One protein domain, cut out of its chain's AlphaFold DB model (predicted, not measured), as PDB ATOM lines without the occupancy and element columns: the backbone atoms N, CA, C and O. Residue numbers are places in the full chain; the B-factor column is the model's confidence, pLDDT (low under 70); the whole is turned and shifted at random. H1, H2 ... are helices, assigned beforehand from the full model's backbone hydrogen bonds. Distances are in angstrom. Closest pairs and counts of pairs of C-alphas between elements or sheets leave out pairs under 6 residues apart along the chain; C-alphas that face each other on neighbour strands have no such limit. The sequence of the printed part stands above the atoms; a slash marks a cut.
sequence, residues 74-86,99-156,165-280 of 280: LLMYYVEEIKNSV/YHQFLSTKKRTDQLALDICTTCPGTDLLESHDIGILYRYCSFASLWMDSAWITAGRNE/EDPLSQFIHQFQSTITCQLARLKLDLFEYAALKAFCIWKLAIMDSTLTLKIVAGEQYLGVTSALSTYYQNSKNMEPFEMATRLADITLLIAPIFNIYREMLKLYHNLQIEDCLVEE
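What this domain is: This is residues 74 to 86, 99 to 156 and 165 to 280 of the 280 residues of the protein "NR LBD domain-containing protein" of Caenorhabditis tropicalis (UniProt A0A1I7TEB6). Eight helices stack in three layers: H3, H5 and H6 lie side by side in a middle row, with H5 between the other two and running opposite to both. H1 and H2 cover one side of this row; H4, H7 and H8 cover the other, where H7 and H8 follow each other in a long arm across the row and H4 lies beside H8. The printed part has 187 residues with eight named helices, H1 to H8 in order, and no named strand; the class is all helix. It is compact, with a radius of gyration of the C-alphas of 16.2 A and spans of 48 by 40 by 27 A.

Where its parts are: H1, residues 74 to 86, begins at C-alpha 74 (8.981, -27.216, -21.970) and is 19.1 A long. H2 is residues 99 to 119, 30.1 A. H3, residues 128 to 154, is the longest helix by residues and measures 37.7 A. H4, residues 167 to 186, is 28.1 A long and has a kink of 28 degrees near residue 175. H5 is residues 190 to 204, 21.2 A, and H6 is residues 211 to 236, 36.1 A. H7 is residues 240 to 252, and H8, residues 254 to 270, ends at C-alpha 270 (-12.259, -16.445, 5.967).

How they stand to each other: H5 is the hub, touching H1, H3, H6, H7 and H8. H5 and H6 form a helical hairpin at a shallow tilt of 18 degrees, with the closest C-alphas, of Trp 202 and Ala 217, 4.9 A apart. H3 touches H5 at a shallow tilt of 34 degrees, only just short of steep, opposite ways; the closest C-alphas, of Tyr 137 and Ile 201, are 5.1 A apart. H1 touches H5 about perpendicular, at 77 degrees, closest at the C-alphas of Tyr 78 and Ala 194, 5.3 A. H2 touches H3 with a steep tilt of 58 degrees; the closest C-alphas, of Ala 113 and Cys 138, are 4.6 A apart. H7 touches H5 with residues 250 to 251 alone, closest at the C-alphas of Leu 196 and Ile 250, 6.2 A. H8 touches H4 at a shallow tilt of 13 degrees, opposite ways, closest at the C-alphas of Phe 175 and Ile 260, 6.7 A. H7 and H8 meet only through their link. Among the pairs that are apart are H1 and H8, and H2 and H7. In H6 and H7 every O i to N i+4 pair is within hydrogen-bond range; the figures are 8 of 9 in H1, 16 of 17 in H2, 20 of 23 in H3, 14 of 16 in H4, 10 of 11 in H5 and 12 of 13 in H8.

The domain as a whole: The two C-alphas farthest apart, of Glu 239 and Glu 280, are 49.7 A apart. Residues 87 to 98 and 157 to 164 are not printed; the gaps are 21.1 A from C-alpha 86 to 99 and 22.3 A from C-alpha 156 to 165. Of the links that are printed whole, no link is long. The mean pLDDT of the printed part is 90.8, and residues 155 to 156, 204 to 209 and 278 to 280 are under 70.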
ATOM      1  N   LEU A  74      10.136 -27.685 -22.729       97.56
ATOM      2  CA  LEU A  74       8.981 -27.216 -21.970       97.56
ATOM      3  C   LEU A  74       8.666 -28.124 -20.774       97.56
ATOM      4  O   LEU A  74       8.413 -27.628 -19.679       97.56
ATOM      5  N   LEU A  75       8.682 -29.448 -20.949       97.94
ATOM      6  CA  LEU A  75       8.502 -30.370 -19.823       97.94
ATOM      7  C   LEU A  75       9.673 -30.266 -18.838       97.94
ATOM      8  O   LEU A  75       9.460 -30.252 -17.624       97.94
ATOM      9  N   MET A  76      10.900 -30.137 -19.351       97.94
ATOM     10  CA  MET A  76      12.097 -29.969 -18.530       97.94
ATOM     11  C   MET A  76      12.064 -28.692 -17.692       97.94
ATOM     12  O   MET A  76      12.479 -28.740 -16.536       97.94
ATOM     13  N   TYR A  77      11.499 -27.597 -18.207       98.00
ATOM     14  CA  TYR A  77      11.250 -26.386 -17.427       98.00
ATOM     15  C   TYR A  77      10.438 -26.690 -16.154       98.00
ATOM     16  O   TYR A  77      10.865 -26.353 -15.052       98.00
ATOM     17  N   TYR A  78       9.316 -27.414 -16.260       98.19
ATOM     18  CA  TYR A  78       8.515 -27.775 -15.077       98.19
ATOM     19  C   TYR A  78       9.236 -28.743 -14.137       98.19
ATOM     20  O   TYR A  78       9.078 -28.657 -12.919       98.19
ATOM     21  N   VAL A  79      10.034 -29.662 -14.686       98.06
ATOM     22  CA  VAL A  79      10.870 -30.571 -13.892       98.06
ATOM     23  C   VAL A  79      11.902 -29.789 -13.072       98.06
ATOM     24  O   VAL A  79      12.104 -30.098 -11.897       98.06
ATOM     25  N   GLU A  80      12.552 -28.785 -13.662       96.62
ATOM     26  CA  GLU A  80      13.492 -27.901 -12.963       96.62
ATOM     27  C   GLU A  80      12.789 -27.073 -11.883       96.62
ATOM     28  O   GLU A  80      13.269 -27.023 -10.752       96.62
ATOM     29  N   GLU A  81      11.608 -26.530 -12.176       94.62
ATOM     30  CA  GLU A  81      10.796 -25.795 -11.198       94.62
ATOM     31  C   GLU A  81      10.425 -26.641  -9.973       94.62
ATOM     32  O   GLU A  81      10.486 -26.175  -8.833       94.62
ATOM     33  N   ILE A  82      10.087 -27.918 -10.169       94.62
ATOM     34  CA  ILE A  82       9.798 -28.819  -9.047       94.62
ATOM     35  C   ILE A  82      11.058 -29.114  -8.236       94.62
ATOM     36  O   ILE A  82      10.994 -29.110  -7.007       94.62
ATOM     37  N   LYS A  83      12.207 -29.334  -8.885       93.56
ATOM     38  CA  LYS A  83      13.482 -29.528  -8.172       93.56
ATOM     39  C   LYS A  83      13.810 -28.314  -7.302       93.56
ATOM     40  O   LYS A  83      14.060 -28.485  -6.110       93.56
ATOM     41  N   ASN A  84      13.686 -27.107  -7.855       89.00
ATOM     42  CA  ASN A  84      13.868 -25.856  -7.116       89.00
ATOM     43  C   ASN A  84      12.896 -25.760  -5.924       89.00
ATOM     44  O   ASN A  84      13.286 -25.388  -4.818       89.00
ATOM     45  N   SER A  85      11.627 -26.130  -6.119       87.69
ATOM     46  CA  SER A  85      10.612 -26.135  -5.055       87.69
ATOM     47  C   SER A  85      10.934 -27.117  -3.924       87.69
ATOM     48  O   SER A  85      10.760 -26.784  -2.751       87.69
ATOM     49  N   VAL A  86      11.436 -28.314  -4.245       88.25
ATOM     50  CA  VAL A  86      11.846 -29.317  -3.247       88.25
ATOM     51  C   VAL A  86      13.040 -28.819  -2.431       88.25
ATOM     52  O   VAL A  86      13.010 -28.901  -1.201       88.25
ATOM     53  N   TYR A  99      -0.202 -21.373  12.042       85.81
ATOM     54  CA  TYR A  99      -0.669 -20.309  11.152       85.81
ATOM     55  C   TYR A  99       0.477 -19.411  10.666       85.81
ATOM     56  O   TYR A  99       0.553 -19.104   9.477       85.81
ATOM     57  N   HIS A 100       1.403 -19.023  11.551       86.50
ATOM     58  CA  HIS A 100       2.582 -18.255  11.138       86.50
ATOM     59  C   HIS A 100       3.466 -19.073  10.197       86.50
ATOM     60  O   HIS A 100       3.796 -18.589   9.114       86.50
ATOM     61  N   GLN A 101       3.700 -20.346  10.537       85.94
ATOM     62  CA  GLN A 101       4.467 -21.259   9.694       85.94
ATOM     63  C   GLN A 101       3.853 -21.395   8.297       85.94
ATOM     64  O   GLN A 101       4.566 -21.399   7.286       85.94
ATOM     65  N   PHE A 102       2.523 -21.467   8.228       89.38
ATOM     66  CA  PHE A 102       1.791 -21.466   6.972       89.38
ATOM     67  C   PHE A 102       2.022 -20.174   6.175       89.38
ATOM     68  O   PHE A 102       2.371 -20.257   4.998       89.38
ATOM     69  N   LEU A 103       1.895 -18.993   6.789       90.62
ATOM     70  CA  LEU A 103       2.102 -17.711   6.100       90.62
ATOM     71  C   LEU A 103       3.536 -17.549   5.581       90.62
ATOM     72  O   LEU A 103       3.736 -17.121   4.442       90.62
ATOM     73  N   SER A 104       4.534 -17.927   6.378       88.69
ATOM     74  CA  SER A 104       5.943 -17.891   5.975       88.69
ATOM     75  C   SER A 104       6.234 -18.861   4.830       88.69
ATOM     76  O   SER A 104       6.956 -18.521   3.888       88.69
ATOM     77  N   THR A 105       5.621 -20.048   4.860       89.38
ATOM     78  CA  THR A 105       5.704 -21.012   3.757       89.38
ATOM     79  C   THR A 105       5.034 -20.463   2.503       89.38
ATOM     80  O   THR A 105       5.659 -20.482   1.442       89.38
ATOM     81  N   LYS A 106       3.822 -19.903   2.628       91.50
ATOM     82  CA  LYS A 106       3.096 -19.270   1.524       91.50
ATOM     83  C   LYS A 106       3.940 -18.181   0.871       91.50
ATOM     84  O   LYS A 106       4.160 -18.242  -0.329       91.50
ATOM     85  N   LYS A 107       4.502 -17.252   1.648       90.62
ATOM     86  CA  LYS A 107       5.356 -16.173   1.121       90.62
ATOM     87  C   LYS A 107       6.536 -16.705   0.299       90.62
ATOM     88  O   LYS A 107       6.874 -16.143  -0.738       90.62
ATOM     89  N   ARG A 108       7.169 -17.795   0.744       88.94
ATOM     90  CA  ARG A 108       8.279 -18.425   0.012       88.94
ATOM     91  C   ARG A 108       7.807 -19.078  -1.286       88.94
ATOM     92  O   ARG A 108       8.465 -18.940  -2.310       88.94
ATOM     93  N   THR A 109       6.686 -19.792  -1.251       92.38
ATOM     94  CA  THR A 109       6.136 -20.456  -2.441       92.38
ATOM     95  C   THR A 109       5.504 -19.478  -3.426       92.38
ATOM     96  O   THR A 109       5.490 -19.753  -4.620       92.38
ATOM     97  N   ASP A 110       5.046 -18.322  -2.952       93.06
ATOM     98  CA  ASP A 110       4.554 -17.221  -3.778       93.06
ATOM     99  C   ASP A 110       5.690 -16.630  -4.625       93.06
ATOM    100  O   ASP A 110       5.477 -16.312  -5.792       93.06
ATOM    101  N   GLN A 111       6.926 -16.590  -4.111       91.25
ATOM    102  CA  GLN A 111       8.086 -16.214  -4.926       91.25
ATOM    103  C   GLN A 111       8.313 -17.195  -6.086       91.25
ATOM    104  O   GLN A 111       8.548 -16.766  -7.209       91.25
ATOM    105  N   LEU A 112       8.169 -18.502  -5.846       91.75
ATOM    106  CA  LEU A 112       8.237 -19.503  -6.920       91.75
ATOM    107  C   LEU A 112       7.099 -19.303  -7.932       91.75
ATOM    108  O   LEU A 112       7.293 -19.431  -9.137       91.75
ATOM    109  N   ALA A 113       5.907 -18.935  -7.461       93.94
ATOM    110  CA  ALA A 113       4.788 -18.623  -8.340       93.94
ATOM    111  C   ALA A 113       5.054 -17.393  -9.226       93.94
ATOM    112  O   ALA A 113       4.690 -17.407 -10.406       93.94
ATOM    113  N   LEU A 114       5.705 -16.357  -8.686       93.44
ATOM    114  CA  LEU A 114       6.165 -15.190  -9.448       93.44
ATOM    115  C   LEU A 114       7.221 -15.577 -10.487       93.44
ATOM    116  O   LEU A 114       7.142 -15.137 -11.636       93.44
ATOM    117  N   ASP A 115       8.171 -16.433 -10.118       92.31
ATOM    118  CA  ASP A 115       9.202 -16.922 -11.033       92.31
ATOM    119  C   ASP A 115       8.559 -17.667 -12.218       92.31
ATOM    120  O   ASP A 115       8.887 -17.396 -13.376       92.31
ATOM    121  N   ILE A 116       7.537 -18.499 -11.971       93.75
ATOM    122  CA  ILE A 116       6.770 -19.149 -13.047       93.75
ATOM    123  C   ILE A 116       6.062 -18.115 -13.928       93.75
ATOM    124  O   ILE A 116       6.134 -18.192 -15.154       93.75
ATOM    125  N   CYS A 117       5.404 -17.125 -13.326       93.25
ATOM    126  CA  CYS A 117       4.679 -16.089 -14.065       93.25
ATOM    127  C   CYS A 117       5.595 -15.217 -14.937       93.25
ATOM    128  O   CYS A 117       5.131 -14.634 -15.915       93.25
ATOM    129  N   THR A 118       6.887 -15.144 -14.620       91.44
ATOM    130  CA  THR A 118       7.858 -14.307 -15.339       91.44
ATOM    131  C   THR A 118       8.732 -15.080 -16.322       91.44
ATOM    132  O   THR A 118       9.197 -14.493 -17.299       91.44
ATOM    133  N   THR A 119       8.952 -16.379 -16.100       93.69
ATOM    134  CA  THR A 119       9.925 -17.164 -16.881       93.69
ATOM    135  C   THR A 119       9.313 -18.291 -17.708       93.69
ATOM    136  O   THR A 119       9.944 -18.736 -18.671       93.69
ATOM    137  N   CYS A 120       8.087 -18.726 -17.395       95.19
ATOM    138  CA  CYS A 120       7.447 -19.818 -18.118       95.19
ATOM    139  C   CYS A 120       7.202 -19.440 -19.592       95.19
ATOM    140  O   CYS A 120       6.696 -18.349 -19.869       95.19
ATOM    141  N   PRO A 121       7.525 -20.316 -20.565       94.75
ATOM    142  CA  PRO A 121       7.302 -20.021 -21.978       94.75
ATOM    143  C   PRO A 121       5.869 -19.546 -22.276       94.75
ATOM    144  O   PRO A 121       4.891 -20.179 -21.883       94.75
ATOM    145  N   GLY A 122       5.733 -18.427 -22.987       91.50
ATOM    146  CA  GLY A 122       4.442 -17.851 -23.369       91.50
ATOM    147  C   GLY A 122       3.823 -16.886 -22.354       91.50
ATOM    148  O   GLY A 122       2.814 -16.264 -22.688       91.50
ATOM    149  N   THR A 123       4.391 -16.694 -21.156       92.12
ATOM    150  CA  THR A 123       3.913 -15.638 -20.239       92.12
ATOM    151  C   THR A 123       4.237 -14.233 -20.748       92.12
ATOM    152  O   THR A 123       3.476 -13.303 -20.494       92.12
ATOM    153  N   ASP A 124       5.282 -14.086 -21.567       89.88
ATOM    154  CA  ASP A 124       5.658 -12.852 -22.271       89.88
ATOM    155  C   ASP A 124       4.576 -12.343 -23.242       89.88
ATOM    156  O   ASP A 124       4.584 -11.177 -23.647       89.88
ATOM    157  N   LEU A 125       3.634 -13.213 -23.608       89.81
ATOM    158  CA  LEU A 125       2.508 -12.916 -24.489       89.81
ATOM    159  C   LEU A 125       1.272 -12.406 -23.732       89.81
ATOM    160  O   LEU A 125       0.372 -11.829 -24.355       89.81
ATOM    161  N   LEU A 126       1.208 -12.636 -22.420       89.00
ATOM    162  CA  LEU A 126       0.043 -12.374 -21.579       89.00
ATOM    163  C   LEU A 126      -0.023 -10.912 -21.121       89.00
ATOM    164  O   LEU A 126       0.972 -10.190 -21.070       89.00
ATOM    165  N   GLU A 127      -1.232 -10.461 -20.798       86.81
ATOM    166  CA  GLU A 127      -1.467  -9.135 -20.215       86.81
ATOM    167  C   GLU A 127      -1.466  -9.208 -18.687       86.81
ATOM    168  O   GLU A 127      -1.692 -10.280 -18.129       86.81
ATOM    169  N   SER A 128      -1.280  -8.077 -17.992       88.06
ATOM    170  CA  SER A 128      -1.231  -8.040 -16.518       88.06
ATOM    171  C   SER A 128      -2.438  -8.720 -15.863       88.06
ATOM    172  O   SER A 128      -2.289  -9.435 -14.878       88.06
ATOM    173  N   HIS A 129      -3.628  -8.572 -16.453       86.69
ATOM    174  CA  HIS A 129      -4.831  -9.267 -15.995       86.69
ATOM    175  C   HIS A 129      -4.697 -10.800 -16.076       86.69
ATOM    176  O   HIS A 129      -5.001 -11.501 -15.112       86.69
ATOM    177  N   ASP A 130      -4.214 -11.328 -17.205       88.31
ATOM    178  CA  ASP A 130      -4.002 -12.769 -17.388       88.31
ATOM    179  C   ASP A 130      -2.880 -13.292 -16.484       88.31
ATOM    180  O   ASP A 130      -2.996 -14.391 -15.944       88.31
ATOM    181  N   ILE A 131      -1.832 -12.494 -16.263       90.81
ATOM    182  CA  ILE A 131      -0.759 -12.803 -15.312       90.81
ATOM    183  C   ILE A 131      -1.302 -12.871 -13.879       90.81
ATOM    184  O   ILE A 131      -0.970 -13.802 -13.153       90.81
ATOM    185  N   GLY A 132      -2.202 -11.967 -13.482       90.06
ATOM    186  CA  GLY A 132      -2.871 -12.032 -12.180       90.06
ATOM    187  C   GLY A 132      -3.735 -13.290 -12.009       90.06
ATOM    188  O   GLY A 132      -3.774 -13.886 -10.930       90.06
ATOM    189  N   ILE A 133      -4.400 -13.751 -13.076       88.88
ATOM    190  CA  ILE A 133      -5.107 -15.042 -13.073       88.88
ATOM    191  C   ILE A 133      -4.110 -16.196 -12.926       88.88
ATOM    192  O   ILE A 133      -4.310 -17.058 -12.071       88.88
ATOM    193  N   LEU A 134      -3.052 -16.203 -13.739       91.75
ATOM    194  CA  LEU A 134      -2.027 -17.244 -13.755       91.75
ATOM    195  C   LEU A 134      -1.322 -17.366 -12.398       91.75
ATOM    196  O   LEU A 134      -1.116 -18.482 -11.919       91.75
ATOM    197  N   TYR A 135      -1.027 -16.235 -11.756       93.81
ATOM    198  CA  TYR A 135      -0.380 -16.175 -10.451       93.81
ATOM    199  C   TYR A 135      -1.135 -16.969  -9.392       93.81
ATOM    200  O   TYR A 135      -0.520 -17.772  -8.701       93.81
ATOM    201  N   ARG A 136      -2.464 -16.835  -9.303       92.06
ATOM    202  CA  ARG A 136      -3.274 -17.581  -8.320       92.06
ATOM    203  C   ARG A 136      -3.120 -19.093  -8.469       92.06
ATOM    204  O   ARG A 136      -2.987 -19.818  -7.486       92.06
ATOM    205  N   TYR A 137      -3.068 -19.576  -9.708       92.62
ATOM    206  CA  TYR A 137      -2.857 -20.997  -9.977       92.62
ATOM    207  C   TYR A 137      -1.413 -21.433  -9.733       92.62
ATOM    208  O   TYR A 137      -1.194 -22.525  -9.212       92.62
ATOM    209  N   CYS A 138      -0.435 -20.580 -10.040       94.88
ATOM    210  CA  CYS A 138       0.968 -20.842  -9.727       94.88
ATOM    211  C   CYS A 138       1.217 -20.856  -8.213       94.88
ATOM    212  O   CYS A 138       1.930 -21.736  -7.738       94.88
ATOM    213  N   SER A 139       0.598 -19.944  -7.458       94.81
ATOM    214  CA  SER A 139       0.622 -19.858  -5.991       94.81
ATOM    215  C   SER A 139       0.031 -21.125  -5.384       94.81
ATOM    216  O   SER A 139       0.698 -21.833  -4.627       94.81
ATOM    217  N   PHE A 140      -1.176 -21.500  -5.813       95.25
ATOM    218  CA  PHE A 140      -1.813 -22.731  -5.364       95.25
ATOM    219  C   PHE A 140      -0.974 -23.976  -5.676       95.25
ATOM    220  O   PHE A 140      -0.743 -24.798  -4.788       95.25
ATOM    221  N   ALA A 141      -0.501 -24.127  -6.915       95.50
ATOM    222  CA  ALA A 141       0.287 -25.284  -7.318       95.50
ATOM    223  C   ALA A 141       1.618 -25.352  -6.552       95.50
ATOM    224  O   ALA A 141       1.986 -26.406  -6.032       95.50
ATOM    225  N   SER A 142       2.307 -24.217  -6.426       95.00
ATOM    226  CA  SER A 142       3.587 -24.132  -5.726       95.00
ATOM    227  C   SER A 142       3.437 -24.344  -4.231       95.00
ATOM    228  O   SER A 142       4.328 -24.912  -3.628       95.00
ATOM    229  N   LEU A 143       2.341 -23.949  -3.587       94.50
ATOM    230  CA  LEU A 143       2.161 -24.229  -2.164       94.50
ATOM    231  C   LEU A 143       1.609 -25.634  -1.932       94.50
ATOM    232  O   LEU A 143       2.259 -26.476  -1.312       94.50
ATOM    233  N   TRP A 144       0.400 -25.873  -2.424       95.38
ATOM    234  CA  TRP A 144      -0.433 -26.993  -2.015       95.38
ATOM    235  C   TRP A 144      -0.101 -28.275  -2.765       95.38
ATOM    236  O   TRP A 144       0.080 -29.325  -2.143       95.38
ATOM    237  N   MET A 145       0.016 -28.205  -4.094       95.81
ATOM    238  CA  MET A 145       0.308 -29.402  -4.882       95.81
ATOM    239  C   MET A 145       1.715 -29.915  -4.597       95.81
ATOM    240  O   MET A 145       1.883 -31.124  -4.438       95.81
ATOM    241  N   ASP A 146       2.716 -29.030  -4.546       95.00
ATOM    242  CA  ASP A 146       4.106 -29.433  -4.295       95.00
ATOM    243  C   ASP A 146       4.239 -30.058  -2.900       95.00
ATOM    244  O   ASP A 146       4.859 -31.110  -2.755       95.00
ATOM    245  N   SER A 147       3.594 -29.469  -1.879       92.38
ATOM    246  CA  SER A 147       3.586 -30.040  -0.524       92.38
ATOM    247  C   SER A 147       2.988 -31.443  -0.512       92.38
ATOM    248  O   SER A 147       3.601 -32.362   0.021       92.38
ATOM    249  N   ALA A 148       1.832 -31.642  -1.150       93.50
ATOM    250  CA  ALA A 148       1.199 -32.955  -1.170       93.50
ATOM    251  C   ALA A 148       1.995 -34.007  -1.934       93.50
ATOM    252  O   ALA A 148       2.050 -35.149  -1.490       93.50
ATOM    253  N   TRP A 149       2.621 -33.660  -3.058       95.06
ATOM    254  CA  TRP A 149       3.453 -34.624  -3.778       95.06
ATOM    255  C   TRP A 149       4.688 -35.026  -2.965       95.06
ATOM    256  O   TRP A 149       5.004 -36.213  -2.881       95.06
ATOM    257  N   ILE A 150       5.326 -34.068  -2.285       91.06
ATOM    258  CA  ILE A 150       6.464 -34.338  -1.398       91.06
ATOM    259  C   ILE A 150       6.041 -35.228  -0.221       91.06
ATOM    260  O   ILE A 150       6.681 -36.251   0.025       91.06
ATOM    261  N   THR A 151       4.949 -34.893   0.473       89.75
ATOM    262  CA  THR A 151       4.425 -35.699   1.589       89.75
ATOM    263  C   THR A 151       4.023 -37.102   1.133       89.75
ATOM    264  O   THR A 151       4.363 -38.086   1.791       89.75
ATOM    265  N   ALA A 152       3.360 -37.222  -0.023       91.25
ATOM    266  CA  ALA A 152       2.989 -38.506  -0.612       91.25
ATOM    267  C   ALA A 152       4.214 -39.382  -0.922       91.25
ATOM    268  O   ALA A 152       4.171 -40.591  -0.702       91.25
ATOM    269  N   GLY A 153       5.310 -38.787  -1.404       85.19
ATOM    270  CA  GLY A 153       6.550 -39.503  -1.713       85.19
ATOM    271  C   GLY A 153       7.327 -39.981  -0.483       85.19
ATOM    272  O   GLY A 153       8.044 -40.977  -0.565       85.19
ATOM    273  N   ARG A 154       7.177 -39.308   0.664       81.25
ATOM    274  CA  ARG A 154       7.873 -39.651   1.917       81.25
ATOM    275  C   ARG A 154       7.144 -40.688   2.777       81.25
ATOM    276  O   ARG A 154       7.697 -41.124   3.778       81.25
ATOM    277  N   ASN A 155       5.925 -41.092   2.401       67.50
ATOM    278  CA  ASN A 155       5.020 -41.882   3.251       67.50
ATOM    279  C   ASN A 155       4.786 -41.260   4.645       67.50
ATOM    280  O   ASN A 155       4.369 -41.951   5.565       67.50
ATOM    281  N   GLU A 156       4.994 -39.948   4.793       65.94
ATOM    282  CA  GLU A 156       4.706 -39.175   6.016       65.94
ATOM    283  C   GLU A 156       3.201 -38.859   6.146       65.94
ATOM    284  O   GLU A 156       2.778 -38.023   6.939       65.94
ATOM    285  N   GLU A 165     -10.336 -27.904  15.627       78.12
ATOM    286  CA  GLU A 165     -11.302 -26.800  15.482       78.12
ATOM    287  C   GLU A 165     -10.763 -25.664  14.590       78.12
ATOM    288  O   GLU A 165     -11.529 -24.811  14.142       78.12
ATOM    289  N   ASP A 166      -9.456 -25.657  14.307       87.62
ATOM    290  CA  ASP A 166      -8.804 -24.633  13.494       87.62
ATOM    291  C   ASP A 166      -9.135 -24.804  11.991       87.62
ATOM    292  O   ASP A 166      -8.842 -25.860  11.416       87.62
ATOM    293  N   PRO A 167      -9.704 -23.781  11.314       89.94
ATOM    294  CA  PRO A 167     -10.120 -23.883   9.912       89.94
ATOM    295  C   PRO A 167      -8.990 -24.251   8.946       89.94
ATOM    296  O   PRO A 167      -9.225 -24.954   7.962       89.94
ATOM    297  N   LEU A 168      -7.764 -23.782   9.209       90.62
ATOM    298  CA  LEU A 168      -6.598 -24.099   8.384       90.62
ATOM    299  C   LEU A 168      -6.230 -25.580   8.519       90.62
ATOM    300  O   LEU A 168      -6.052 -26.261   7.512       90.62
ATOM    301  N   SER A 169      -6.181 -26.093   9.745       88.88
ATOM    302  CA  SER A 169      -5.916 -27.505  10.032       88.88
ATOM    303  C   SER A 169      -6.976 -28.427   9.419       88.88
ATOM    304  O   SER A 169      -6.628 -29.427   8.791       88.88
ATOM    305  N   GLN A 170      -8.263 -28.066   9.518       89.62
ATOM    306  CA  GLN A 170      -9.357 -28.807   8.871       89.62
ATOM    307  C   GLN A 170      -9.181 -28.864   7.353       89.62
ATOM    308  O   GLN A 170      -9.310 -29.931   6.748       89.62
ATOM    309  N   PHE A 171      -8.849 -27.728   6.735       92.50
ATOM    310  CA  PHE A 171      -8.595 -27.679   5.302       92.50
ATOM    311  C   PHE A 171      -7.373 -28.515   4.911       92.50
ATOM    312  O   PHE A 171      -7.449 -29.265   3.942       92.50
ATOM    313  N   ILE A 172      -6.267 -28.443   5.663       90.88
ATOM    314  CA  ILE A 172      -5.067 -29.258   5.413       90.88
ATOM    315  C   ILE A 172      -5.422 -30.747   5.450       90.88
ATOM    316  O   ILE A 172      -5.065 -31.473   4.524       90.88
ATOM    317  N   HIS A 173      -6.179 -31.192   6.453       88.94
ATOM    318  CA  HIS A 173      -6.630 -32.578   6.561       88.94
ATOM    319  C   HIS A 173      -7.536 -32.989   5.382       88.94
ATOM    320  O   HIS A 173      -7.379 -34.064   4.788       88.94
ATOM    321  N   GLN A 174      -8.464 -32.122   4.967       90.75
ATOM    322  CA  GLN A 174      -9.312 -32.372   3.799       90.75
ATOM    323  C   GLN A 174      -8.493 -32.436   2.496       90.75
ATOM    324  O   GLN A 174      -8.685 -33.334   1.669       90.75
ATOM    325  N   PHE A 175      -7.536 -31.524   2.326       92.25
ATOM    326  CA  PHE A 175      -6.603 -31.497   1.203       92.25
ATOM    327  C   PHE A 175      -5.785 -32.788   1.141       92.25
ATOM    328  O   PHE A 175      -5.639 -33.411   0.088       92.25
ATOM    329  N   GLN A 176      -5.278 -33.218   2.291       91.12
ATOM    330  CA  GLN A 176      -4.505 -34.435   2.469       91.12
ATOM    331  C   GLN A 176      -5.317 -35.684   2.102       91.12
ATOM    332  O   GLN A 176      -4.922 -36.438   1.207       91.12
ATOM    333  N   SER A 177      -6.483 -35.866   2.716       89.56
ATOM    334  CA  SER A 177      -7.368 -37.009   2.451       89.56
ATOM    335  C   SER A 177      -7.848 -37.082   0.994       89.56
ATOM    336  O   SER A 177      -8.006 -38.180   0.458       89.56
ATOM    337  N   THR A 178      -8.006 -35.939   0.318       90.88
ATOM    338  CA  THR A 178      -8.492 -35.885  -1.071       90.88
ATOM    339  C   THR A 178      -7.365 -35.988  -2.098       90.88
ATOM    340  O   THR A 178      -7.420 -36.826  -2.995       90.88
ATOM    341  N   ILE A 179      -6.341 -35.137  -2.003       94.31
ATOM    342  CA  ILE A 179      -5.307 -34.981  -3.037       94.31
ATOM    343  C   ILE A 179      -4.065 -35.804  -2.714       94.31
ATOM    344  O   ILE A 179      -3.589 -36.555  -3.565       94.31
ATOM    345  N   THR A 180      -3.559 -35.713  -1.483       93.75
ATOM    346  CA  THR A 180      -2.304 -36.391  -1.100       93.75
ATOM    347  C   THR A 180      -2.456 -37.908  -1.178       93.75
ATOM    348  O   THR A 180      -1.595 -38.580  -1.742       93.75
ATOM    349  N   CYS A 181      -3.596 -38.445  -0.731       90.69
ATOM    350  CA  CYS A 181      -3.918 -39.869  -0.861       90.69
ATOM    351  C   CYS A 181      -3.907 -40.346  -2.327       90.69
ATOM    352  O   CYS A 181      -3.345 -41.396  -2.647       90.69
ATOM    353  N   GLN A 182      -4.473 -39.559  -3.250       93.69
ATOM    354  CA  GLN A 182      -4.480 -39.918  -4.671       93.69
ATOM    355  C   GLN A 182      -3.080 -39.866  -5.288       93.69
ATOM    356  O   GLN A 182      -2.727 -40.759  -6.059       93.69
ATOM    357  N   LEU A 183      -2.264 -38.874  -4.919       94.75
ATOM    358  CA  LEU A 183      -0.867 -38.787  -5.354       94.75
ATOM    359  C   LEU A 183      -0.036 -39.966  -4.829       94.75
ATOM    360  O   LEU A 183       0.707 -40.575  -5.599       94.75
ATOM    361  N   ALA A 184      -0.223 -40.353  -3.563       92.62
ATOM    362  CA  ALA A 184       0.435 -41.514  -2.963       92.62
ATOM    363  C   ALA A 184       0.024 -42.830  -3.643       92.62
ATOM    364  O   ALA A 184       0.861 -43.706  -3.873       92.62
ATOM    365  N   ARG A 185      -1.254 -42.961  -4.024       93.25
ATOM    366  CA  ARG A 185      -1.767 -44.117  -4.774       93.25
ATOM    367  C   ARG A 185      -1.172 -44.196  -6.179       93.25
ATOM    368  O   ARG A 185      -0.779 -45.277  -6.610       93.25
ATOM    369  N   LEU A 186      -1.139 -43.076  -6.900       94.62
ATOM    370  CA  LEU A 186      -0.692 -43.034  -8.293       94.62
ATOM    371  C   LEU A 186       0.825 -43.114  -8.443       94.62
ATOM    372  O   LEU A 186       1.280 -43.523  -9.514       94.62
ATOM    373  N   LYS A 187       1.582 -42.757  -7.396       94.81
ATOM    374  CA  LYS A 187       3.052 -42.800  -7.360       94.81
ATOM    375  C   LYS A 187       3.656 -42.123  -8.587       94.81
ATOM    376  O   LYS A 187       4.399 -42.745  -9.344       94.81
ATOM    377  N   LEU A 188       3.247 -40.877  -8.815       96.25
ATOM    378  CA  LEU A 188       3.736 -40.096  -9.944       96.25
ATOM    379  C   LEU A 188       5.238 -39.867  -9.792       96.25
ATOM    380  O   LEU A 188       5.681 -39.384  -8.745       96.25
ATOM    381  N   ASP A 189       6.000 -40.189 -10.832       96.06
ATOM    382  CA  ASP A 189       7.395 -39.767 -10.893       96.06
ATOM    383  C   ASP A 189       7.510 -38.249 -11.119       96.06
ATOM    384  O   ASP A 189       6.517 -37.528 -11.248       96.06
ATOM    385  N   LEU A 190       8.745 -37.749 -11.152       97.25
ATOM    386  CA  LEU A 190       9.016 -36.323 -11.299       97.25
ATOM    387  C   LEU A 190       8.462 -35.726 -12.608       97.25
ATOM    388  O   LEU A 190       7.970 -34.601 -12.591       97.25
ATOM    389  N   PHE A 191       8.519 -36.456 -13.724       98.25
ATOM    390  CA  PHE A 191       8.035 -35.988 -15.028       98.25
ATOM    391  C   PHE A 191       6.506 -36.017 -15.093       98.25
ATOM    392  O   PHE A 191       5.873 -35.078 -15.575       98.25
ATOM    393  N   GLU A 192       5.900 -37.074 -14.558       98.25
ATOM    394  CA  GLU A 192       4.450 -37.222 -14.459       98.25
ATOM    395  C   GLU A 192       3.840 -36.138 -13.562       98.25
ATOM    396  O   GLU A 192       2.812 -35.541 -13.894       98.25
ATOM    397  N   TYR A 193       4.498 -35.844 -12.441       98.38
ATOM    398  CA  TYR A 193       4.088 -34.773 -11.547       98.38
ATOM    399  C   TYR A 193       4.300 -33.382 -12.164       98.38
ATOM    400  O   TYR A 193       3.418 -32.530 -12.049       98.38
ATOM    401  N   ALA A 194       5.404 -33.164 -12.888       98.38
ATOM    402  CA  ALA A 194       5.632 -31.941 -13.661       98.38
ATOM    403  C   ALA A 194       4.509 -31.670 -14.661       98.38
ATOM    404  O   ALA A 194       3.977 -30.558 -14.713       98.38
ATOM    405  N   ALA A 195       4.082 -32.702 -15.384       98.19
ATOM    406  CA  ALA A 195       2.958 -32.591 -16.295       98.19
ATOM    407  C   ALA A 195       1.641 -32.289 -15.564       98.19
ATOM    408  O   ALA A 195       0.915 -31.386 -15.976       98.19
ATOM    409  N   LEU A 196       1.350 -32.975 -14.450       98.00
ATOM    410  CA  LEU A 196       0.169 -32.682 -13.632       98.00
ATOM    411  C   LEU A 196       0.151 -31.221 -13.164       98.00
ATOM    412  O   LEU A 196      -0.871 -30.547 -13.291       98.00
ATOM    413  N   LYS A 197       1.279 -30.731 -12.638       97.06
ATOM    414  CA  LYS A 197       1.434 -29.349 -12.174       97.06
ATOM    415  C   LYS A 197       1.159 -28.363 -13.306       97.06
ATOM    416  O   LYS A 197       0.338 -27.463 -13.134       97.06
ATOM    417  N   ALA A 198       1.761 -28.574 -14.476       97.19
ATOM    418  CA  ALA A 198       1.511 -27.754 -15.657       97.19
ATOM    419  C   ALA A 198       0.029 -27.779 -16.069       97.19
ATOM    420  O   ALA A 198      -0.576 -26.728 -16.284       97.19
ATOM    421  N   PHE A 199      -0.599 -28.958 -16.114       95.56
ATOM    422  CA  PHE A 199      -2.017 -29.075 -16.449       95.56
ATOM    423  C   PHE A 199      -2.901 -28.308 -15.469       95.56
ATOM    424  O   PHE A 199      -3.805 -27.600 -15.906       95.56
ATOM    425  N   CYS A 200      -2.644 -28.399 -14.166       93.81
ATOM    426  CA  CYS A 200      -3.400 -27.656 -13.162       93.81
ATOM    427  C   CYS A 200      -3.186 -26.140 -13.269       93.81
ATOM    428  O   CYS A 200      -4.146 -25.392 -13.116       93.81
ATOM    429  N   ILE A 201      -1.980 -25.673 -13.592       93.62
ATOM    430  CA  ILE A 201      -1.718 -24.241 -13.788       93.62
ATOM    431  C   ILE A 201      -2.509 -23.699 -14.990       93.62
ATOM    432  O   ILE A 201      -3.240 -22.715 -14.871       93.62
ATOM    433  N   TRP A 202      -2.418 -24.363 -16.145       91.38
ATOM    434  CA  TRP A 202      -2.940 -23.816 -17.404       91.38
ATOM    435  C   TRP A 202      -4.402 -24.150 -17.684       91.38
ATOM    436  O   TRP A 202      -5.120 -23.337 -18.266       91.38
ATOM    437  N   LYS A 203      -4.886 -25.323 -17.266       79.69
ATOM    438  CA  LYS A 203      -6.269 -25.747 -17.540       79.69
ATOM    439  C   LYS A 203      -7.284 -25.002 -16.678       79.69
ATOM    440  O   LYS A 203      -8.414 -24.794 -17.114       79.69
ATOM    441  N   LEU A 204      -6.887 -24.572 -15.483       62.28
ATOM    442  CA  LEU A 204      -7.766 -23.844 -14.566       62.28
ATOM    443  C   LEU A 204      -7.855 -22.346 -14.905       62.28
ATOM    444  O   LEU A 204      -8.862 -21.699 -14.621       62.28
ATOM    445  N   ALA A 205      -6.867 -21.812 -15.623       60.19
ATOM    446  CA  ALA A 205      -6.846 -20.430 -16.089       60.19
ATOM    447  C   ALA A 205      -7.907 -20.103 -17.167       60.19
ATOM    448  O   ALA A 205      -8.039 -18.951 -17.559       60.19
ATOM    449  N   ILE A 206      -8.686 -21.074 -17.660       62.97
ATOM    450  CA  ILE A 206      -9.548 -20.912 -18.850       62.97
ATOM    451  C   ILE A 206     -10.903 -20.237 -18.551       62.97
ATOM    452  O   ILE A 206     -11.513 -19.673 -19.463       62.97
ATOM    453  N   MET A 207     -11.388 -20.273 -17.306       61.56
ATOM    454  CA  MET A 207     -12.778 -19.899 -17.002       61.56
ATOM    455  C   MET A 207     -13.088 -18.393 -17.117       61.56
ATOM    456  O   MET A 207     -14.199 -18.071 -17.519       61.56
ATOM    457  N   ASP A 208     -12.114 -17.499 -16.890       57.88
ATOM    458  CA  ASP A 208     -12.307 -16.030 -16.893       57.88
ATOM    459  C   ASP A 208     -11.214 -15.267 -17.676       57.88
ATOM    460  O   ASP A 208     -10.926 -14.101 -17.405       57.88
ATOM    461  N   SER A 209     -10.550 -15.925 -18.630       69.12
ATOM    462  CA  SER A 209      -9.342 -15.385 -19.268       69.12
ATOM    463  C   SER A 209      -9.512 -14.881 -20.694       69.12
ATOM    464  O   SER A 209     -10.461 -15.239 -21.407       69.12
ATOM    465  N   THR A 210      -8.550 -14.055 -21.127       82.44
ATOM    466  CA  THR A 210      -8.513 -13.573 -22.509       82.44
ATOM    467  C   THR A 210      -8.271 -14.718 -23.492       82.44
ATOM    468  O   THR A 210      -7.770 -15.796 -23.154       82.44
ATOM    469  N   LEU A 211      -8.584 -14.470 -24.765       85.31
ATOM    470  CA  LEU A 211      -8.280 -15.404 -25.847       85.31
ATOM    471  C   LEU A 211      -6.784 -15.760 -25.905       85.31
ATOM    472  O   LEU A 211      -6.444 -16.898 -26.215       85.31
ATOM    473  N   THR A 212      -5.901 -14.818 -25.555       87.50
ATOM    474  CA  THR A 212      -4.452 -15.051 -25.508       87.50
ATOM    475  C   THR A 212      -4.109 -16.158 -24.522       87.50
ATOM    476  O   THR A 212      -3.441 -17.120 -24.891       87.50
ATOM    477  N   LEU A 213      -4.602 -16.054 -23.285       88.31
ATOM    478  CA  LEU A 213      -4.312 -17.033 -22.244       88.31
ATOM    479  C   LEU A 213      -4.855 -18.416 -22.616       88.31
ATOM    480  O   LEU A 213      -4.178 -19.412 -22.394       88.31
ATOM    481  N   LYS A 214      -6.019 -18.490 -23.271       88.69
ATOM    482  CA  LYS A 214      -6.569 -19.761 -23.775       88.69
ATOM    483  C   LYS A 214      -5.680 -20.416 -24.834       88.69
ATOM    484  O   LYS A 214      -5.568 -21.639 -24.855       88.69
ATOM    485  N   ILE A 215      -5.050 -19.626 -25.703       89.56
ATOM    486  CA  ILE A 215      -4.121 -20.135 -26.721       89.56
ATOM    487  C   ILE A 215      -2.829 -20.606 -26.070       89.56
ATOM    488  O   ILE A 215      -2.431 -21.742 -26.299       89.56
ATOM    489  N   VAL A 216      -2.222 -19.772 -25.220       92.25
ATOM    490  CA  VAL A 216      -0.999 -20.131 -24.488       92.25
ATOM    491  C   VAL A 216      -1.232 -21.399 -23.663       92.25
ATOM    492  O   VAL A 216      -0.439 -22.329 -23.745       92.25
ATOM    493  N   ALA A 217      -2.362 -21.503 -22.958       92.62
ATOM    494  CA  ALA A 217      -2.743 -22.703 -22.216       92.62
ATOM    495  C   ALA A 217      -2.909 -23.941 -23.116       92.62
ATOM    496  O   ALA A 217      -2.530 -25.044 -22.723       92.62
ATOM    497  N   GLY A 218      -3.469 -23.774 -24.318       92.06
ATOM    498  CA  GLY A 218      -3.606 -24.852 -25.299       92.06
ATOM    499  C   GLY A 218      -2.255 -25.376 -25.783       92.06
ATOM    500  O   GLY A 218      -2.043 -26.586 -25.813       92.06
ATOM    501  N   GLU A 219      -1.331 -24.471 -26.092       94.31
ATOM    502  CA  GLU A 219       0.037 -24.804 -26.503       94.31
ATOM    503  C   GLU A 219       0.828 -25.459 -25.371       94.31
ATOM    504  O   GLU A 219       1.532 -26.442 -25.590       94.31
ATOM    505  N   GLN A 220       0.656 -24.967 -24.144       96.00
ATOM    506  CA  GLN A 220       1.242 -25.554 -22.942       96.00
ATOM    507  C   GLN A 220       0.754 -26.991 -22.741       96.00
ATOM    508  O   GLN A 220       1.554 -27.906 -22.554       96.00
ATOM    509  N   TYR A 221      -0.558 -27.217 -22.851       94.12
ATOM    510  CA  TYR A 221      -1.144 -28.548 -22.721       94.12
ATOM    511  C   TYR A 221      -0.653 -29.500 -23.815       94.12
ATOM    512  O   TYR A 221      -0.275 -30.634 -23.515       94.12
ATOM    513  N   LEU A 222      -0.633 -29.045 -25.072       94.75
ATOM    514  CA  LEU A 222      -0.158 -29.832 -26.207       94.75
ATOM    515  C   LEU A 222       1.320 -30.197 -26.050       94.75
ATOM    516  O   LEU A 222       1.668 -31.373 -26.162       94.75
ATOM    517  N   GLY A 223       2.169 -29.213 -25.755       96.75
ATOM    518  CA  GLY A 223       3.606 -29.420 -25.638       96.75
ATOM    519  C   GLY A 223       3.965 -30.349 -24.484       96.75
ATOM    520  O   GLY A 223       4.679 -31.328 -24.685       96.75
ATOM    521  N   VAL A 224       3.390 -30.125 -23.300       97.75
ATOM    522  CA  VAL A 224       3.618 -30.986 -22.129       97.75
ATOM    523  C   VAL A 224       3.098 -32.408 -22.361       97.75
ATOM    524  O   VAL A 224       3.794 -33.367 -22.037       97.75
ATOM    525  N   THR A 225       1.909 -32.576 -22.951       96.69
ATOM    526  CA  THR A 225       1.351 -33.914 -23.232       96.69
ATOM    527  C   THR A 225       2.191 -34.669 -24.260       96.69
ATOM    528  O   THR A 225       2.445 -35.863 -24.094       96.69
ATOM    529  N   SER A 226       2.647 -33.976 -25.306       96.62
ATOM    530  CA  SER A 226       3.506 -34.558 -26.340       96.62
ATOM    531  C   SER A 226       4.846 -34.994 -25.747       96.62
ATOM    532  O   SER A 226       5.225 -36.150 -25.893       96.62
ATOM    533  N   ALA A 227       5.508 -34.118 -24.984       97.62
ATOM    534  CA  ALA A 227       6.769 -34.433 -24.315       97.62
ATOM    535  C   ALA A 227       6.644 -35.585 -23.312       97.62
ATOM    536  O   ALA A 227       7.514 -36.452 -23.249       97.62
ATOM    537  N   LEU A 228       5.551 -35.631 -22.544       97.62
ATOM    538  CA  LEU A 228       5.301 -36.728 -21.612       97.62
ATOM    539  C   LEU A 228       5.073 -38.057 -22.353       97.62
ATOM    540  O   LEU A 228       5.528 -39.101 -21.891       97.62
ATOM    541  N   SER A 229       4.418 -38.021 -23.516       96.38
ATOM    542  CA  SER A 229       4.229 -39.208 -24.361       96.38
ATOM    543  C   SER A 229       5.568 -39.710 -24.910       96.38
ATOM    544  O   SER A 229       5.860 -40.900 -24.819       96.38
ATOM    545  N   THR A 230       6.429 -38.800 -25.376       95.81
ATOM    546  CA  THR A 230       7.809 -39.113 -25.777       95.81
ATOM    547  C   THR A 230       8.618 -39.693 -24.613       95.81
ATOM    548  O   THR A 230       9.336 -40.674 -24.794       95.81
ATOM    549  N   TYR A 231       8.476 -39.152 -23.399       97.00
ATOM    550  CA  TYR A 231       9.107 -39.707 -22.198       97.00
ATOM    551  C   TYR A 231       8.647 -41.144 -21.921       97.00
ATOM    552  O   TYR A 231       9.482 -42.020 -21.683       97.00
ATOM    553  N   TYR A 232       7.345 -41.426 -21.996       97.44
ATOM    554  CA  TYR A 232       6.842 -42.785 -21.807       97.44
ATOM    555  C   TYR A 232       7.345 -43.761 -22.865       97.44
ATOM    556  O   TYR A 232       7.763 -44.867 -22.519       97.44
ATOM    557  N   GLN A 233       7.360 -43.343 -24.127       94.88
ATOM    558  CA  GLN A 233       7.849 -44.168 -25.222       94.88
ATOM    559  C   GLN A 233       9.352 -44.444 -25.082       94.88
ATOM    560  O   GLN A 233       9.773 -45.597 -25.076       94.88
ATOM    561  N   ASN A 234      10.164 -43.402 -24.902       94.56
ATOM    562  CA  ASN A 234      11.621 -43.513 -24.984       94.56
ATOM    563  C   ASN A 234      12.268 -43.967 -23.671       94.56
ATOM    564  O   ASN A 234      13.272 -44.674 -23.694       94.56
ATOM    565  N   SER A 235      11.725 -43.544 -22.524       94.69
ATOM    566  CA  SER A 235      12.332 -43.806 -21.207       94.69
ATOM    567  C   SER A 235      11.654 -44.939 -20.447       94.69
ATOM    568  O   SER A 235      12.329 -45.658 -19.712       94.69
ATOM    569  N   LYS A 236      10.333 -45.113 -20.600       94.38
ATOM    570  CA  LYS A 236       9.588 -46.192 -19.928       94.38
ATOM    571  C   LYS A 236       9.263 -47.380 -20.834       94.38
ATOM    572  O   LYS A 236       8.854 -48.409 -20.303       94.38
ATOM    573  N   ASN A 237       9.468 -47.257 -22.149       95.88
ATOM    574  CA  ASN A 237       9.129 -48.276 -23.144       95.88
ATOM    575  C   ASN A 237       7.681 -48.785 -22.982       95.88
ATOM    576  O   ASN A 237       7.435 -49.989 -22.965       95.88
ATOM    577  N   MET A 238       6.749 -47.848 -22.773       96.75
ATOM    578  CA  MET A 238       5.326 -48.136 -22.581       96.75
ATOM    579  C   MET A 238       4.604 -48.319 -23.915       96.75
ATOM    580  O   MET A 238       4.835 -47.574 -24.868       96.75
ATOM    581  N   GLU A 239       3.658 -49.254 -23.947       95.88
ATOM    582  CA  GLU A 239       2.785 -49.449 -25.106       95.88
ATOM    583  C   GLU A 239       1.749 -48.312 -25.230       95.88
ATOM    584  O   GLU A 239       1.346 -47.724 -24.220       95.88
ATOM    585  N   PRO A 240       1.221 -48.011 -26.436       94.44
ATOM    586  CA  PRO A 240       0.279 -46.905 -26.648       94.44
ATOM    587  C   PRO A 240      -0.942 -46.894 -25.726       94.44
ATOM    588  O   PRO A 240      -1.379 -45.828 -25.286       94.44
ATOM    589  N   PHE A 241      -1.486 -48.066 -25.399       96.06
ATOM    590  CA  PHE A 241      -2.628 -48.154 -24.491       96.06
ATOM    591  C   PHE A 241      -2.237 -47.830 -23.038       96.06
ATOM    592  O   PHE A 241      -2.998 -47.154 -22.352       96.06
ATOM    593  N   GLU A 242      -1.050 -48.247 -22.580       96.62
ATOM    594  CA  GLU A 242      -0.544 -47.957 -21.233       96.62
ATOM    595  C   GLU A 242      -0.264 -46.465 -21.074       96.62
ATOM    596  O   GLU A 242      -0.657 -45.868 -20.072       96.62
ATOM    597  N   MET A 243       0.338 -45.849 -22.099       96.62
ATOM    598  CA  MET A 243       0.547 -44.402 -22.160       96.62
ATOM    599  C   MET A 243      -0.783 -43.650 -22.041       96.62
ATOM    600  O   MET A 243      -0.913 -42.742 -21.220       96.62
ATOM    601  N   ALA A 244      -1.795 -44.058 -22.816       95.88
ATOM    602  CA  ALA A 244      -3.119 -43.444 -22.780       95.88
ATOM    603  C   ALA A 244      -3.798 -43.606 -21.411       95.88
ATOM    604  O   ALA A 244      -4.331 -42.633 -20.875       95.88
ATOM    605  N   THR A 245      -3.744 -44.800 -20.809       96.88
ATOM    606  CA  THR A 245      -4.266 -45.040 -19.457       96.88
ATOM    607  C   THR A 245      -3.544 -44.182 -18.424       96.88
ATOM    608  O   THR A 245      -4.195 -43.550 -17.593       96.88
ATOM    609  N   ARG A 246      -2.213 -44.077 -18.500       97.25
ATOM    610  CA  ARG A 246      -1.430 -43.283 -17.549       97.25
ATOM    611  C   ARG A 246      -1.702 -41.783 -17.679       97.25
ATOM    612  O   ARG A 246      -1.850 -41.099 -16.668       97.25
ATOM    613  N   LEU A 247      -1.830 -41.266 -18.903       96.25
ATOM    614  CA  LEU A 247      -2.267 -39.886 -19.150       96.25
ATOM    615  C   LEU A 247      -3.687 -39.635 -18.629       96.25
ATOM    616  O   LEU A 247      -3.956 -38.580 -18.048       96.25
ATOM    617  N   ALA A 248      -4.598 -40.596 -18.801       96.50
ATOM    618  CA  ALA A 248      -5.953 -40.504 -18.267       96.50
ATOM    619  C   ALA A 248      -5.940 -40.428 -16.731       96.50
ATOM    620  O   ALA A 248      -6.548 -39.522 -16.167       96.50
ATOM    621  N   ASP A 249      -5.180 -41.295 -16.059       96.56
ATOM    622  CA  ASP A 249      -5.041 -41.282 -14.599       96.56
ATOM    623  C   ASP A 249      -4.528 -39.933 -14.069       96.56
ATOM    624  O   ASP A 249      -5.065 -39.406 -13.092       96.56
ATOM    625  N   ILE A 250      -3.523 -39.344 -14.729       96.56
ATOM    626  CA  ILE A 250      -2.983 -38.026 -14.364       96.56
ATOM    627  C   ILE A 250      -4.034 -36.934 -14.579       96.56
ATOM    628  O   ILE A 250      -4.283 -36.114 -13.697       96.56
ATOM    629  N   THR A 251      -4.683 -36.911 -15.743       94.69
ATOM    630  CA  THR A 251      -5.650 -35.857 -16.083       94.69
ATOM    631  C   THR A 251      -6.939 -35.933 -15.263       94.69
ATOM    632  O   THR A 251      -7.553 -34.895 -15.003       94.69
ATOM    633  N   LEU A 252      -7.327 -37.117 -14.781       95.19
ATOM    634  CA  LEU A 252      -8.468 -37.295 -13.879       95.19
ATOM    635  C   LEU A 252      -8.273 -36.599 -12.523       95.19
ATOM    636  O   LEU A 252      -9.266 -36.246 -11.886       95.19
ATOM    637  N   LEU A 253      -7.032 -36.322 -12.103       95.06
ATOM    638  CA  LEU A 253      -6.757 -35.562 -10.877       95.06
ATOM    639  C   LEU A 253      -7.101 -34.073 -10.986       95.06
ATOM    640  O   LEU A 253      -7.281 -33.414  -9.963       95.06
ATOM    641  N   ILE A 254      -7.237 -33.525 -12.195       93.31
ATOM    642  CA  ILE A 254      -7.477 -32.087 -12.386       93.31
ATOM    643  C   ILE A 254      -8.800 -31.661 -11.733       93.31
ATOM    644  O   ILE A 254      -8.863 -30.614 -11.091       93.31
ATOM    645  N   ALA A 255      -9.850 -32.476 -11.859       91.88
ATOM    646  CA  ALA A 255     -11.167 -32.172 -11.303       91.88
ATOM    647  C   ALA A 255     -11.191 -32.103  -9.758       91.88
ATOM    648  O   ALA A 255     -11.638 -31.082  -9.229       91.88
ATOM    649  N   PRO A 256     -10.712 -33.114  -9.002       94.00
ATOM    650  CA  PRO A 256     -10.649 -33.009  -7.545       94.00
ATOM    651  C   PRO A 256      -9.704 -31.894  -7.077       94.00
ATOM    652  O   PRO A 256     -10.048 -31.189  -6.129       94.00
ATOM    653  N   ILE A 257      -8.577 -31.662  -7.766       94.94
ATOM    654  CA  ILE A 257      -7.674 -30.538  -7.462       94.94
ATOM    655  C   ILE A 257      -8.406 -29.198  -7.605       94.94
ATOM    656  O   ILE A 257      -8.298 -28.340  -6.732       94.94
ATOM    657  N   PHE A 258      -9.202 -29.024  -8.663       91.38
ATOM    658  CA  PHE A 258      -9.984 -27.806  -8.864       91.38
ATOM    659  C   PHE A 258     -11.032 -27.576  -7.770       91.38
ATOM    660  O   PHE A 258     -11.216 -26.449  -7.311       91.38
ATOM    661  N   ASN A 259     -11.718 -28.632  -7.330       92.31
ATOM    662  CA  ASN A 259     -12.705 -28.517  -6.256       92.31
ATOM    663  C   ASN A 259     -12.055 -28.051  -4.950       92.31
ATOM    664  O   ASN A 259     -12.543 -27.113  -4.322       92.31
ATOM    665  N   ILE A 260     -10.910 -28.635  -4.610       94.25
ATOM    666  CA  ILE A 260     -10.128 -28.259  -3.434       94.25
ATOM    667  C   ILE A 260      -9.560 -26.836  -3.559       94.25
ATOM    668  O   ILE A 260      -9.566 -26.085  -2.587       94.25
ATOM    669  N   TYR A 261      -9.141 -26.404  -4.753       93.12
ATOM    670  CA  TYR A 261      -8.757 -25.009  -4.994       93.12
ATOM    671  C   TYR A 261      -9.906 -24.034  -4.679       93.12
ATOM    672  O   TYR A 261      -9.700 -23.008  -4.033       93.12
ATOM    673  N   ARG A 262     -11.149 -24.357  -5.060       91.88
ATOM    674  CA  ARG A 262     -12.311 -23.514  -4.721       91.88
ATOM    675  C   ARG A 262     -12.577 -23.448  -3.219       91.88
ATOM    676  O   ARG A 262     -13.098 -22.443  -2.741       91.88
ATOM    677  N   GLU A 263     -12.270 -24.508  -2.484       94.00
ATOM    678  CA  GLU A 263     -12.355 -24.523  -1.023       94.00
ATOM    679  C   GLU A 263     -11.233 -23.703  -0.384       94.00
ATOM    680  O   GLU A 263     -11.507 -22.922   0.525       94.00
ATOM    681  N   MET A 264     -10.016 -23.776  -0.932       94.75
ATOM    682  CA  MET A 264      -8.889 -22.927  -0.537       94.75
ATOM    683  C   MET A 264      -9.254 -21.443  -0.645       94.75
ATOM    684  O   MET A 264      -9.044 -20.692   0.302       94.75
ATOM    685  N   LEU A 265      -9.894 -21.022  -1.742       92.81
ATOM    686  CA  LEU A 265     -10.333 -19.629  -1.898       92.81
ATOM    687  C   LEU A 265     -11.295 -19.184  -0.782       92.81
ATOM    688  O   LEU A 265     -11.218 -18.048  -0.315       92.81
ATOM    689  N   LYS A 266     -12.189 -20.071  -0.323       94.06
ATOM    690  CA  LYS A 266     -13.082 -19.785   0.813       94.06
ATOM    691  C   LYS A 266     -12.303 -19.695   2.121       94.06
ATOM    692  O   LYS A 266     -12.572 -18.803   2.920       94.06
ATOM    693  N   LEU A 267     -11.343 -20.597   2.334       94.19
ATOM    694  CA  LEU A 267     -10.468 -20.566   3.502       94.19
ATOM    695  C   LEU A 267      -9.698 -19.246   3.567       94.19
ATOM    696  O   LEU A 267      -9.728 -18.575   4.593       94.19
ATOM    697  N   TYR A 268      -9.044 -18.856   2.474       94.56
ATOM    698  CA  TYR A 268      -8.255 -17.628   2.414       94.56
ATOM    699  C   TYR A 268      -9.118 -16.398   2.660       94.56
ATOM    700  O   TYR A 268      -8.721 -15.525   3.423       94.56
ATOM    701  N   HIS A 269     -10.333 -16.364   2.109       93.06
ATOM    702  CA  HIS A 269     -11.288 -15.305   2.412       93.06
ATOM    703  C   HIS A 269     -11.630 -15.235   3.911       93.06
ATOM    704  O   HIS A 269     -11.581 -14.157   4.500       93.06
ATOM    705  N   ASN A 270     -11.920 -16.377   4.542       91.94
ATOM    706  CA  ASN A 270     -12.259 -16.445   5.967       91.94
ATOM    707  C   ASN A 270     -11.087 -16.045   6.875       91.94
ATOM    708  O   ASN A 270     -11.296 -15.417   7.910       91.94
ATOM    709  N   LEU A 271      -9.864 -16.408   6.485       91.94
ATOM    710  CA  LEU A 271      -8.632 -16.128   7.225       91.94
ATOM    711  C   LEU A 271      -7.961 -14.806   6.821       91.94
ATOM    712  O   LEU A 271      -6.878 -14.512   7.321       91.94
ATOM    713  N   GLN A 272      -8.582 -14.028   5.925       91.81
ATOM    714  CA  GLN A 272      -8.055 -12.767   5.388       91.81
ATOM    715  C   GLN A 272      -6.643 -12.898   4.787       91.81
ATOM    716  O   GLN A 272      -5.806 -12.009   4.921       91.81
ATOM    717  N   ILE A 273      -6.379 -14.023   4.122       90.62
ATOM    718  CA  ILE A 273      -5.135 -14.272   3.392       90.62
ATOM    719  C   ILE A 273      -5.293 -13.721   1.975       90.62
ATOM    720  O   ILE A 273      -6.187 -14.135   1.234       90.62
ATOM    721  N   GLU A 274      -4.405 -12.812   1.586       86.50
ATOM    722  CA  GLU A 274      -4.342 -12.317   0.214       86.50
ATOM    723  C   GLU A 274      -3.647 -13.333  -0.705       86.50
ATOM    724  O   GLU A 274      -2.629 -13.936  -0.359       86.50
ATOM    725  N   ASP A 275      -4.221 -13.531  -1.891       84.00
ATOM    726  CA  ASP A 275      -3.670 -14.379  -2.952       84.00
ATOM    727  C   ASP A 275      -3.775 -13.641  -4.285       84.00
ATOM    728  O   ASP A 275      -4.534 -13.985  -5.192       84.00
ATOM    729  N   CYS A 276      -3.059 -12.526  -4.347       80.75
ATOM    730  CA  CYS A 276      -2.969 -11.659  -5.505       80.75
ATOM    731  C   CYS A 276      -1.503 -11.363  -5.814       80.75
ATOM    732  O   CYS A 276      -0.632 -11.436  -4.947       80.75
ATOM    733  N   LEU A 277      -1.241 -11.045  -7.078       74.81
ATOM    734  CA  LEU A 277       0.061 -10.555  -7.493       74.81
ATOM    735  C   LEU A 277       0.194  -9.116  -6.985       74.81
ATOM    736  O   LEU A 277      -0.578  -8.248  -7.396       74.81
ATOM    737  N   VAL A 278       1.124  -8.879  -6.064       63.94
ATOM    738  CA  VAL A 278       1.438  -7.529  -5.586       63.94
ATOM    739  C   VAL A 278       2.429  -6.925  -6.577       63.94
ATOM    740  O   VAL A 278       3.553  -7.405  -6.694       63.94
ATOM    741  N   GLU A 279       1.995  -5.922  -7.339       51.56
ATOM    742  CA  GLU A 279       2.906  -5.116  -8.157       51.56
ATOM    743  C   GLU A 279       3.717  -4.215  -7.205       51.56
ATOM    744  O   GLU A 279       3.138  -3.349  -6.544       51.56
ATOM    745  N   GLU A 280       5.028  -4.464  -7.079       40.69
ATOM    746  CA  GLU A 280       5.973  -3.557  -6.394       40.69
ATOM    747  C   GLU A 280       6.312  -2.323  -7.244       40.69
ATOM    748  O   GLU A 280       6.544  -2.475  -8.469       40.69
TER     749      GLU A 280